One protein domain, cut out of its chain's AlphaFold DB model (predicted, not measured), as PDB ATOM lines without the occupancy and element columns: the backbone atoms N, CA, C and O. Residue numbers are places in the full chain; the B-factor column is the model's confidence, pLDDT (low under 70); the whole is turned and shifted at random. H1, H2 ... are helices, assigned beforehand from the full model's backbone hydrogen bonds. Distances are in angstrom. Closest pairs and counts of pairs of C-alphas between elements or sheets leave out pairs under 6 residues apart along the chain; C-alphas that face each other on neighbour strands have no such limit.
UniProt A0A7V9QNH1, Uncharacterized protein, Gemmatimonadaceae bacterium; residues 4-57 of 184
ATOM      1  N   GLU A   4     204.577 180.146  39.373       83.81
ATOM      2  CA  GLU A   4     203.191 179.669  39.294       83.81
ATOM      3  C   GLU A   4     202.982 178.676  38.144       83.81
ATOM      4  O   GLU A   4     202.288 177.675  38.311       83.81
ATOM      5  N   GLU A   5     203.629 178.900  36.999       82.00
ATOM      6  CA  GLU A   5     203.543 178.006  35.839       82.00
ATOM      7  C   GLU A   5     204.218 176.653  36.111       82.00
ATOM      8  O   GLU A   5     203.680 175.608  35.738       82.00
ATOM      9  N   TYR A   6     205.356 176.646  36.814       80.00
ATOM     10  CA  TYR A   6     206.032 175.404  37.206       80.00
ATOM     11  C   TYR A   6     205.269 174.632  38.289       80.00
ATOM     12  O   TYR A   6     205.211 173.402  38.242       80.00
ATOM     13  N   LEU A   7     204.632 175.329  39.234       80.88
ATOM     14  CA  LEU A   7     203.763 174.699  40.232       80.88
ATOM     15  C   LEU A   7     202.489 174.119  39.599       80.88
ATOM     16  O   LEU A   7     202.085 173.004  39.934       80.88
ATOM     17  N   ALA A   8     201.891 174.820  38.633       82.62
ATOM     18  CA  ALA A   8     200.764 174.301  37.860       82.62
ATOM     19  C   ALA A   8     201.150 173.033  37.075       82.62
ATOM     20  O   ALA A   8     200.399 172.050  37.070       82.62
ATOM     21  N   ALA A   9     202.343 173.009  36.472       81.00
ATOM     22  CA  ALA A   9     202.872 171.825  35.796       81.00
ATOM     23  C   ALA A   9     203.070 170.638  36.760       81.00
ATOM     24  O   ALA A   9     202.665 169.522  36.438       81.00
ATOM     25  N   LEU A  10     203.600 170.876  37.966       79.56
ATOM     26  CA  LEU A  10     203.757 169.843  39.000       79.56
ATOM     27  C   LEU A  10     202.423 169.239  39.461       79.56
ATOM     28  O   LEU A  10     202.368 168.061  39.794       79.56
ATOM     29  N   SER A  11     201.340 170.020  39.464       79.62
ATOM     30  CA  SER A  11     200.009 169.519  39.846       79.62
ATOM     31  C   SER A  11     199.301 168.692  38.765       79.62
ATOM     32  O   SER A  11     198.351 167.973  39.067       79.62
ATOM     33  N   SER A  12     199.730 168.806  37.505       80.88
ATOM     34  CA  SER A  12     199.027 168.235  36.347       80.88
ATOM     35  C   SER A  12     199.799 167.118  35.646       80.88
ATOM     36  O   SER A  12     199.203 166.370  34.867       80.88
ATOM     37  N   ALA A  13     201.097 166.976  35.922       80.88
ATOM     38  CA  ALA A  13     201.964 166.006  35.271       80.88
ATOM     39  C   ALA A  13     202.809 165.201  36.277       80.88
ATOM     40  O   ALA A  13     203.135 165.705  37.349       80.88
ATOM     41  N   PRO A  14     203.213 163.962  35.925       79.50
ATOM     42  CA  PRO A  14     204.104 163.154  36.756       79.50
ATOM     43  C   PRO A  14     205.455 163.843  36.955       79.50
ATOM     44  O   PRO A  14     206.017 164.379  35.993       79.50
ATOM     45  N   ILE A  15     206.035 163.735  38.153       80.62
ATOM     46  CA  ILE A  15     207.319 164.380  38.482       80.62
ATOM     47  C   ILE A  15     208.425 163.959  37.508       80.62
ATOM     48  O   ILE A  15     209.223 164.782  37.065       80.62
ATOM     49  N   ALA A  16     208.430 162.687  37.100       81.81
ATOM     50  CA  ALA A  16     209.396 162.155  36.143       81.81
ATOM     51  C   ALA A  16     209.385 162.887  34.789       81.81
ATOM     52  O   ALA A  16     210.429 162.982  34.149       81.81
ATOM     53  N   LEU A  17     208.231 163.392  34.344       78.88
ATOM     54  CA  LEU A  17     208.088 164.159  33.102       78.88
ATOM     55  C   LEU A  17     208.497 165.623  33.292       78.88
ATOM     56  O   LEU A  17     209.138 166.192  32.412       78.88
ATOM     57  N   VAL A  18     208.182 166.215  34.446       78.50
ATOM     58  CA  VAL A  18     208.544 167.606  34.763       78.50
ATOM     59  C   VAL A  18     210.061 167.745  34.969       78.50
ATOM     60  O   VAL A  18     210.668 168.670  34.436       78.50
ATOM     61  N   ASN A  19     210.701 166.782  35.638       75.44
ATOM     62  CA  ASN A  19     212.149 166.767  35.887       75.44
ATOM     63  C   ASN A  19     213.006 166.465  34.641       75.44
ATOM     64  O   ASN A  19     214.221 166.670  34.672       75.44
ATOM     65  N   GLN A  20     212.403 165.975  33.552       79.69
ATOM     66  CA  GLN A  20     213.094 165.779  32.270       79.69
ATOM     67  C   GLN A  20     213.286 167.090  31.496       79.69
ATOM     68  O   GLN A  20     214.175 167.169  30.649       79.69
ATOM     69  N   ALA A  21     212.492 168.126  31.787       80.31
ATOM     70  CA  ALA A  21     212.678 169.445  31.198       80.31
ATOM     71  C   ALA A  21     213.848 170.169  31.888       80.31
ATOM     72  O   ALA A  21     213.799 170.449  33.089       80.31
ATOM     73  N   SER A  22     214.892 170.503  31.121       71.38
ATOM     74  CA  SER A  22     216.097 171.200  31.608       71.38
ATOM     75  C   SER A  22     215.775 172.486  32.369       71.38
ATOM     76  O   SER A  22     216.399 172.789  33.385       71.38
ATOM     77  N   ASP A  23     214.764 173.211  31.900       82.31
ATOM     78  CA  ASP A  23     214.418 174.539  32.398       82.31
ATOM     79  C   ASP A  23     213.660 174.460  33.727       82.31
ATOM     80  O   ASP A  23     213.861 175.288  34.613       82.31
ATOM     81  N   ALA A  24     212.825 173.429  33.896       79.38
ATOM     82  CA  ALA A  24     212.130 173.166  35.153       79.38
ATOM     83  C   ALA A  24     213.126 172.762  36.243       79.38
ATOM     84  O   ALA A  24     213.097 173.303  37.345       79.38
ATOM     85  N   ARG A  25     214.079 171.886  35.905       79.94
ATOM     86  CA  ARG A  25     215.135 171.463  36.829       79.94
ATOM     87  C   ARG A  25     216.001 172.634  37.302       79.94
ATOM     88  O   ARG A  25     216.205 172.786  38.503       79.94
ATOM     89  N   ALA A  26     216.438 173.495  36.382       84.06
ATOM     90  CA  ALA A  26     217.207 174.691  36.725       84.06
ATOM     91  C   ALA A  26     216.410 175.665  37.617       84.06
ATOM     92  O   ALA A  26     216.965 176.277  38.529       84.06
ATOM     93  N   HIS A  27     215.097 175.786  37.394       85.00
ATOM     94  CA  HIS A  27     214.222 176.606  38.230       85.00
ATOM     95  C   HIS A  27     214.061 176.039  39.649       85.00
ATOM     96  O   HIS A  27     214.140 176.791  40.623       85.00
ATOM     97  N   PHE A  28     213.882 174.722  39.783       81.75
ATOM     98  CA  PHE A  28     213.786 174.065  41.087       81.75
ATOM     99  C   PHE A  28     215.088 174.156  41.884       81.75
ATOM    100  O   PHE A  28     215.037 174.322  43.094       81.75
ATOM    101  N   GLU A  29     216.249 174.130  41.231       84.81
ATOM    102  CA  GLU A  29     217.537 174.345  41.906       84.81
ATOM    103  C   GLU A  29     217.725 175.809  42.357       84.81
ATOM    104  O   GLU A  29     218.351 176.065  43.385       84.81
ATOM    105  N   GLY A  30     217.148 176.774  41.630       86.00
ATOM    106  CA  GLY A  30     217.255 178.205  41.935       86.00
ATOM    107  C   GLY A  30     216.230 178.749  42.940       86.00
ATOM    108  O   GLY A  30     216.484 179.781  43.565       86.00
ATOM    109  N   CYS A  31     215.078 178.093  43.113       87.12
ATOM    110  CA  CYS A  31     213.995 178.566  43.980       87.12
ATOM    111  C   CYS A  31     213.804 177.657  45.215       87.12
ATOM    112  O   CYS A  31     213.346 176.521  45.069       87.12
ATOM    113  N   PRO A  32     214.060 178.145  46.447       85.44
ATOM    114  CA  PRO A  32     214.002 177.321  47.660       85.44
ATOM    115  C   PRO A  32     212.587 176.865  48.046       85.44
ATOM    116  O   PRO A  32     212.436 175.884  48.766       85.44
ATOM    117  N   GLU A  33     211.547 177.567  47.599       85.62
ATOM    118  CA  GLU A  33     210.159 177.178  47.875       85.62
ATOM    119  C   GLU A  33     209.686 176.086  46.907       85.62
ATOM    120  O   GLU A  33     209.076 175.100  47.326       85.62
ATOM    121  N   CYS A  34     210.053 176.192  45.626       84.12
ATOM    122  CA  CYS A  34     209.710 175.168  44.642       84.12
ATOM    123  C   CYS A  34     210.503 173.867  44.867       84.12
ATOM    124  O   CYS A  34     209.954 172.787  44.659       84.12
ATOM    125  N   SER A  35     211.749 173.942  45.356       85.25
ATOM    126  CA  SER A  35     212.549 172.753  45.693       85.25
ATOM    127  C   SER A  35     211.977 171.954  46.866       85.25
ATOM    128  O   SER A  35     211.896 170.727  46.796       85.25
ATOM    129  N   LYS A  36     211.521 172.632  47.929       86.31
ATOM    130  CA  LYS A  36     210.841 171.987  49.064       86.31
ATOM    131  C   LYS A  36     209.555 171.299  48.622       86.31
ATOM    132  O   LYS A  36     209.281 170.179  49.049       86.31
ATOM    133  N   MET A  37     208.776 171.962  47.766       85.31
ATOM    134  CA  MET A  37     207.535 171.391  47.261       85.31
ATOM    135  C   MET A  37     207.813 170.154  46.402       85.31
ATOM    136  O   MET A  37     207.211 169.113  46.653       85.31
ATOM    137  N   LEU A  38     208.782 170.219  45.486       85.56
ATOM    138  CA  LEU A  38     209.211 169.068  44.686       85.56
ATOM    139  C   LEU A  38     209.614 167.877  45.568       85.56
ATOM    140  O   LEU A  38     209.106 166.777  45.369       85.56
ATOM    141  N   ALA A  39     210.441 168.107  46.593       85.81
ATOM    142  CA  ALA A  39     210.857 167.062  47.528       85.81
ATOM    143  C   ALA A  39     209.664 166.413  48.257       85.81
ATOM    144  O   ALA A  39     209.612 165.192  48.392       85.81
ATOM    145  N   SER A  40     208.671 167.210  48.674       87.56
ATOM    146  CA  SER A  40     207.467 166.689  49.338       87.56
ATOM    147  C   SER A  40     206.610 165.804  48.424       87.56
ATOM    148  O   SER A  40     206.069 164.792  48.874       87.56
ATOM    149  N   ILE A  41     206.511 166.152  47.136       86.38
ATOM    150  CA  ILE A  41     205.750 165.372  46.157       86.38
ATOM    151  C   ILE A  41     206.525 164.090  45.814       86.38
ATOM    152  O   ILE A  41     205.924 163.020  45.765       86.38
ATOM    153  N   GLU A  42     207.853 164.156  45.668       87.31
ATOM    154  CA  GLU A  42     208.693 162.974  45.422       87.31
ATOM    155  C   GLU A  42     208.632 161.959  46.569       87.31
ATOM    156  O   GLU A  42     208.561 160.750  46.327       87.31
ATOM    157  N   ASP A  43     208.637 162.427  47.818       88.81
ATOM    158  CA  ASP A  43     208.463 161.561  48.985       88.81
ATOM    159  C   ASP A  43     207.057 160.936  49.013       88.81
ATOM    160  O   ASP A  43     206.910 159.751  49.325       88.81
ATOM    161  N   GLY A  44     206.030 161.696  48.612       85.56
ATOM    162  CA  GLY A  44     204.663 161.201  48.444       85.56
ATOM    163  C   GLY A  44     204.540 160.117  47.368       85.56
ATOM    164  O   GLY A  44     203.957 159.062  47.625       85.56
ATOM    165  N   GLU A  45     205.130 160.325  46.188       86.62
ATOM    166  CA  GLU A  45     205.151 159.334  45.103       86.62
ATOM    167  C   GLU A  45     205.908 158.065  45.512       86.62
ATOM    168  O   GLU A  45     205.422 156.954  45.275       86.62
ATOM    169  N   ARG A  46     207.060 158.203  46.185       85.88
ATOM    170  CA  ARG A  46     207.821 157.055  46.708       85.88
ATOM    171  C   ARG A  46     207.025 156.278  47.760       85.88
ATOM    172  O   ARG A  46     207.008 155.046  47.717       85.88
ATOM    173  N   GLY A  47     206.330 156.970  48.662       87.88
ATOM    174  CA  GLY A  47     205.459 156.349  49.663       87.88
ATOM    175  C   GLY A  47     204.275 155.601  49.044       87.88
ATOM    176  O   GLY A  47     203.995 154.458  49.411       87.88
ATOM    177  N   LEU A  48     203.615 156.209  48.053       86.31
ATOM    178  CA  LEU A  48     202.520 155.581  47.313       86.31
ATOM    179  C   LEU A  48     202.997 154.358  46.529       86.31
ATOM    180  O   LEU A  48     202.362 153.308  46.618       86.31
ATOM    181  N   GLY A  49     204.132 154.460  45.834       84.81
ATOM    182  CA  GLY A  49     204.743 153.340  45.118       84.81
ATOM    183  C   GLY A  49     205.024 152.153  46.038       84.81
ATOM    184  O   GLY A  49     204.581 151.040  45.761       84.81
ATOM    185  N   ALA A  50     205.649 152.404  47.193       85.69
ATOM    186  CA  ALA A  50     205.911 151.368  48.191       85.69
ATOM    187  C   ALA A  50     204.617 150.726  48.724       85.69
ATOM    188  O   ALA A  50     204.543 149.505  48.871       85.69
ATOM    189  N   SER A  51     203.574 151.526  48.974       83.69
ATOM    190  CA  SER A  51     202.272 151.006  49.415       83.69
ATOM    191  C   SER A  51     201.589 150.143  48.346       83.69
ATOM    192  O   SER A  51     200.994 149.112  48.668       83.69
ATOM    193  N   LEU A  52     201.726 150.515  47.068       84.06
ATOM    194  CA  LEU A  52     201.167 149.781  45.938       84.06
ATOM    195  C   LEU A  52     201.899 148.452  45.722       84.06
ATOM    196  O   LEU A  52     201.263 147.432  45.456       84.06
ATOM    197  N   ASP A  53     203.222 148.445  45.884       81.31
ATOM    198  CA  ASP A  53     204.041 147.235  45.791       81.31
ATOM    199  C   ASP A  53     203.747 146.262  46.938       81.31
ATOM    200  O   ASP A  53     203.582 145.060  46.705       81.31
ATOM    201  N   MET A  54     203.566 146.770  48.163       78.31
ATOM    202  CA  MET A  54     203.086 145.953  49.280       78.31
ATOM    203  C   MET A  54     201.691 145.385  48.992       78.31
ATOM    204  O   MET A  54     201.484 144.179  49.143       78.31
ATOM    205  N   ALA A  55     200.755 146.202  48.496       77.25
ATOM    206  CA  ALA A  55     199.412 145.753  48.125       77.25
ATOM    207  C   ALA A  55     199.432 144.677  47.027       77.25
ATOM    208  O   ALA A  55     198.684 143.704  47.093       77.25
ATOM    209  N   LYS A  56     200.327 144.803  46.043       71.44
ATOM    210  CA  LYS A  56     200.516 143.818  44.973       71.44
ATOM    211  C   LYS A  56     201.096 142.501  45.493       71.44
ATOM    212  O   LYS A  56     200.702 141.442  45.011       71.44
ATOM    213  N   SER A  57     201.988 142.555  46.482       68.50
ATOM    214  CA  SER A  57     202.573 141.365  47.119       68.50
ATOM    215  C   SER A  57     201.591 140.588  48.007       68.50
ATOM    216  O   SER A  57     201.753 139.385  48.199       68.50
TER     217      SER A  57
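What this domain is: This is residues 4 to 57 of the 184 residues of an uncharacterized protein of Gemmatimonadaceae bacterium (UniProt A0A7V9QNH1). One long straight helix, H4, has three short helices, H1, H2 and H3, gathered loosely along its first part, while its last stretch, residues 46 to 57, sticks out as a bare arm. H1 runs beside the first part of H4 in the same direction, H3 makes a corner with the beginning of H4, and the small H2 lies between H1 and H3 along the chain. The printed part has 54 residues with four named helices, in the order H1, H2, H3, H4, and no named strand; the class is all helix. The whole is loose, with a radius of gyration of the C-alphas of 12.6 A, and spans 39 by 18 by 16 A, the arm of H4 making the length.

How they stand to each other: H4, residues 32 to 57, is the longest helix, and H3, residues 22 to 30, touches it only at the corner by their link, with residues 34 to 38 of H4 alone. Their closest C-alphas are those of Phe 28 and Ser 35, 4.9 A apart, and the two helices run opposite ways at a steep tilt of 66 degrees. H1, residues 4 to 12, is close to H4 but not clearly touching, the closest C-alphas being those of Leu 7 and Cys 34, 7.4 A apart. H1 and H4 run the same way at a shallow tilt of 4 degrees. H2, residues 15 to 18, is also close to H4 but not clearly touching, with the C-alphas of Ile 15 and Glu 42 closest at 7.2 A. H1 and H3 are close but not clearly touching, with the C-alphas of Tyr 6 and Ala 24 closest at 6.8 A, and run opposite ways at a steep tilt of 65 degrees. In H1, H3 and H4 every O i to N i+4 pair is within hydrogen-bond range; H2 is too short for such a pair, and its one O i to N i+3 pair is within range.

Where its parts are: H4 begins with C-alpha 32 at (214.002, 177.321, 47.660) and ends with C-alpha 57 at (202.573, 141.365, 47.119), 37.7 A from first to last C-alpha. H3 measures 12.5 A and H2 5.1 A. H1 begins with C-alpha 4 at (203.191, 179.669, 39.294) and is 12.5 A long.

The domain as a whole: The two C-alphas farthest apart are those of Gly 30 and Ser 57, 40.0 A. Without residues 46 to 57, which stand free, the body spans 22 by 17 by 17 A. The printed part has no cut, and the three links are tight. The mean pLDDT of the printed part is 82.4, and residue 57 is the one printed residue under 70.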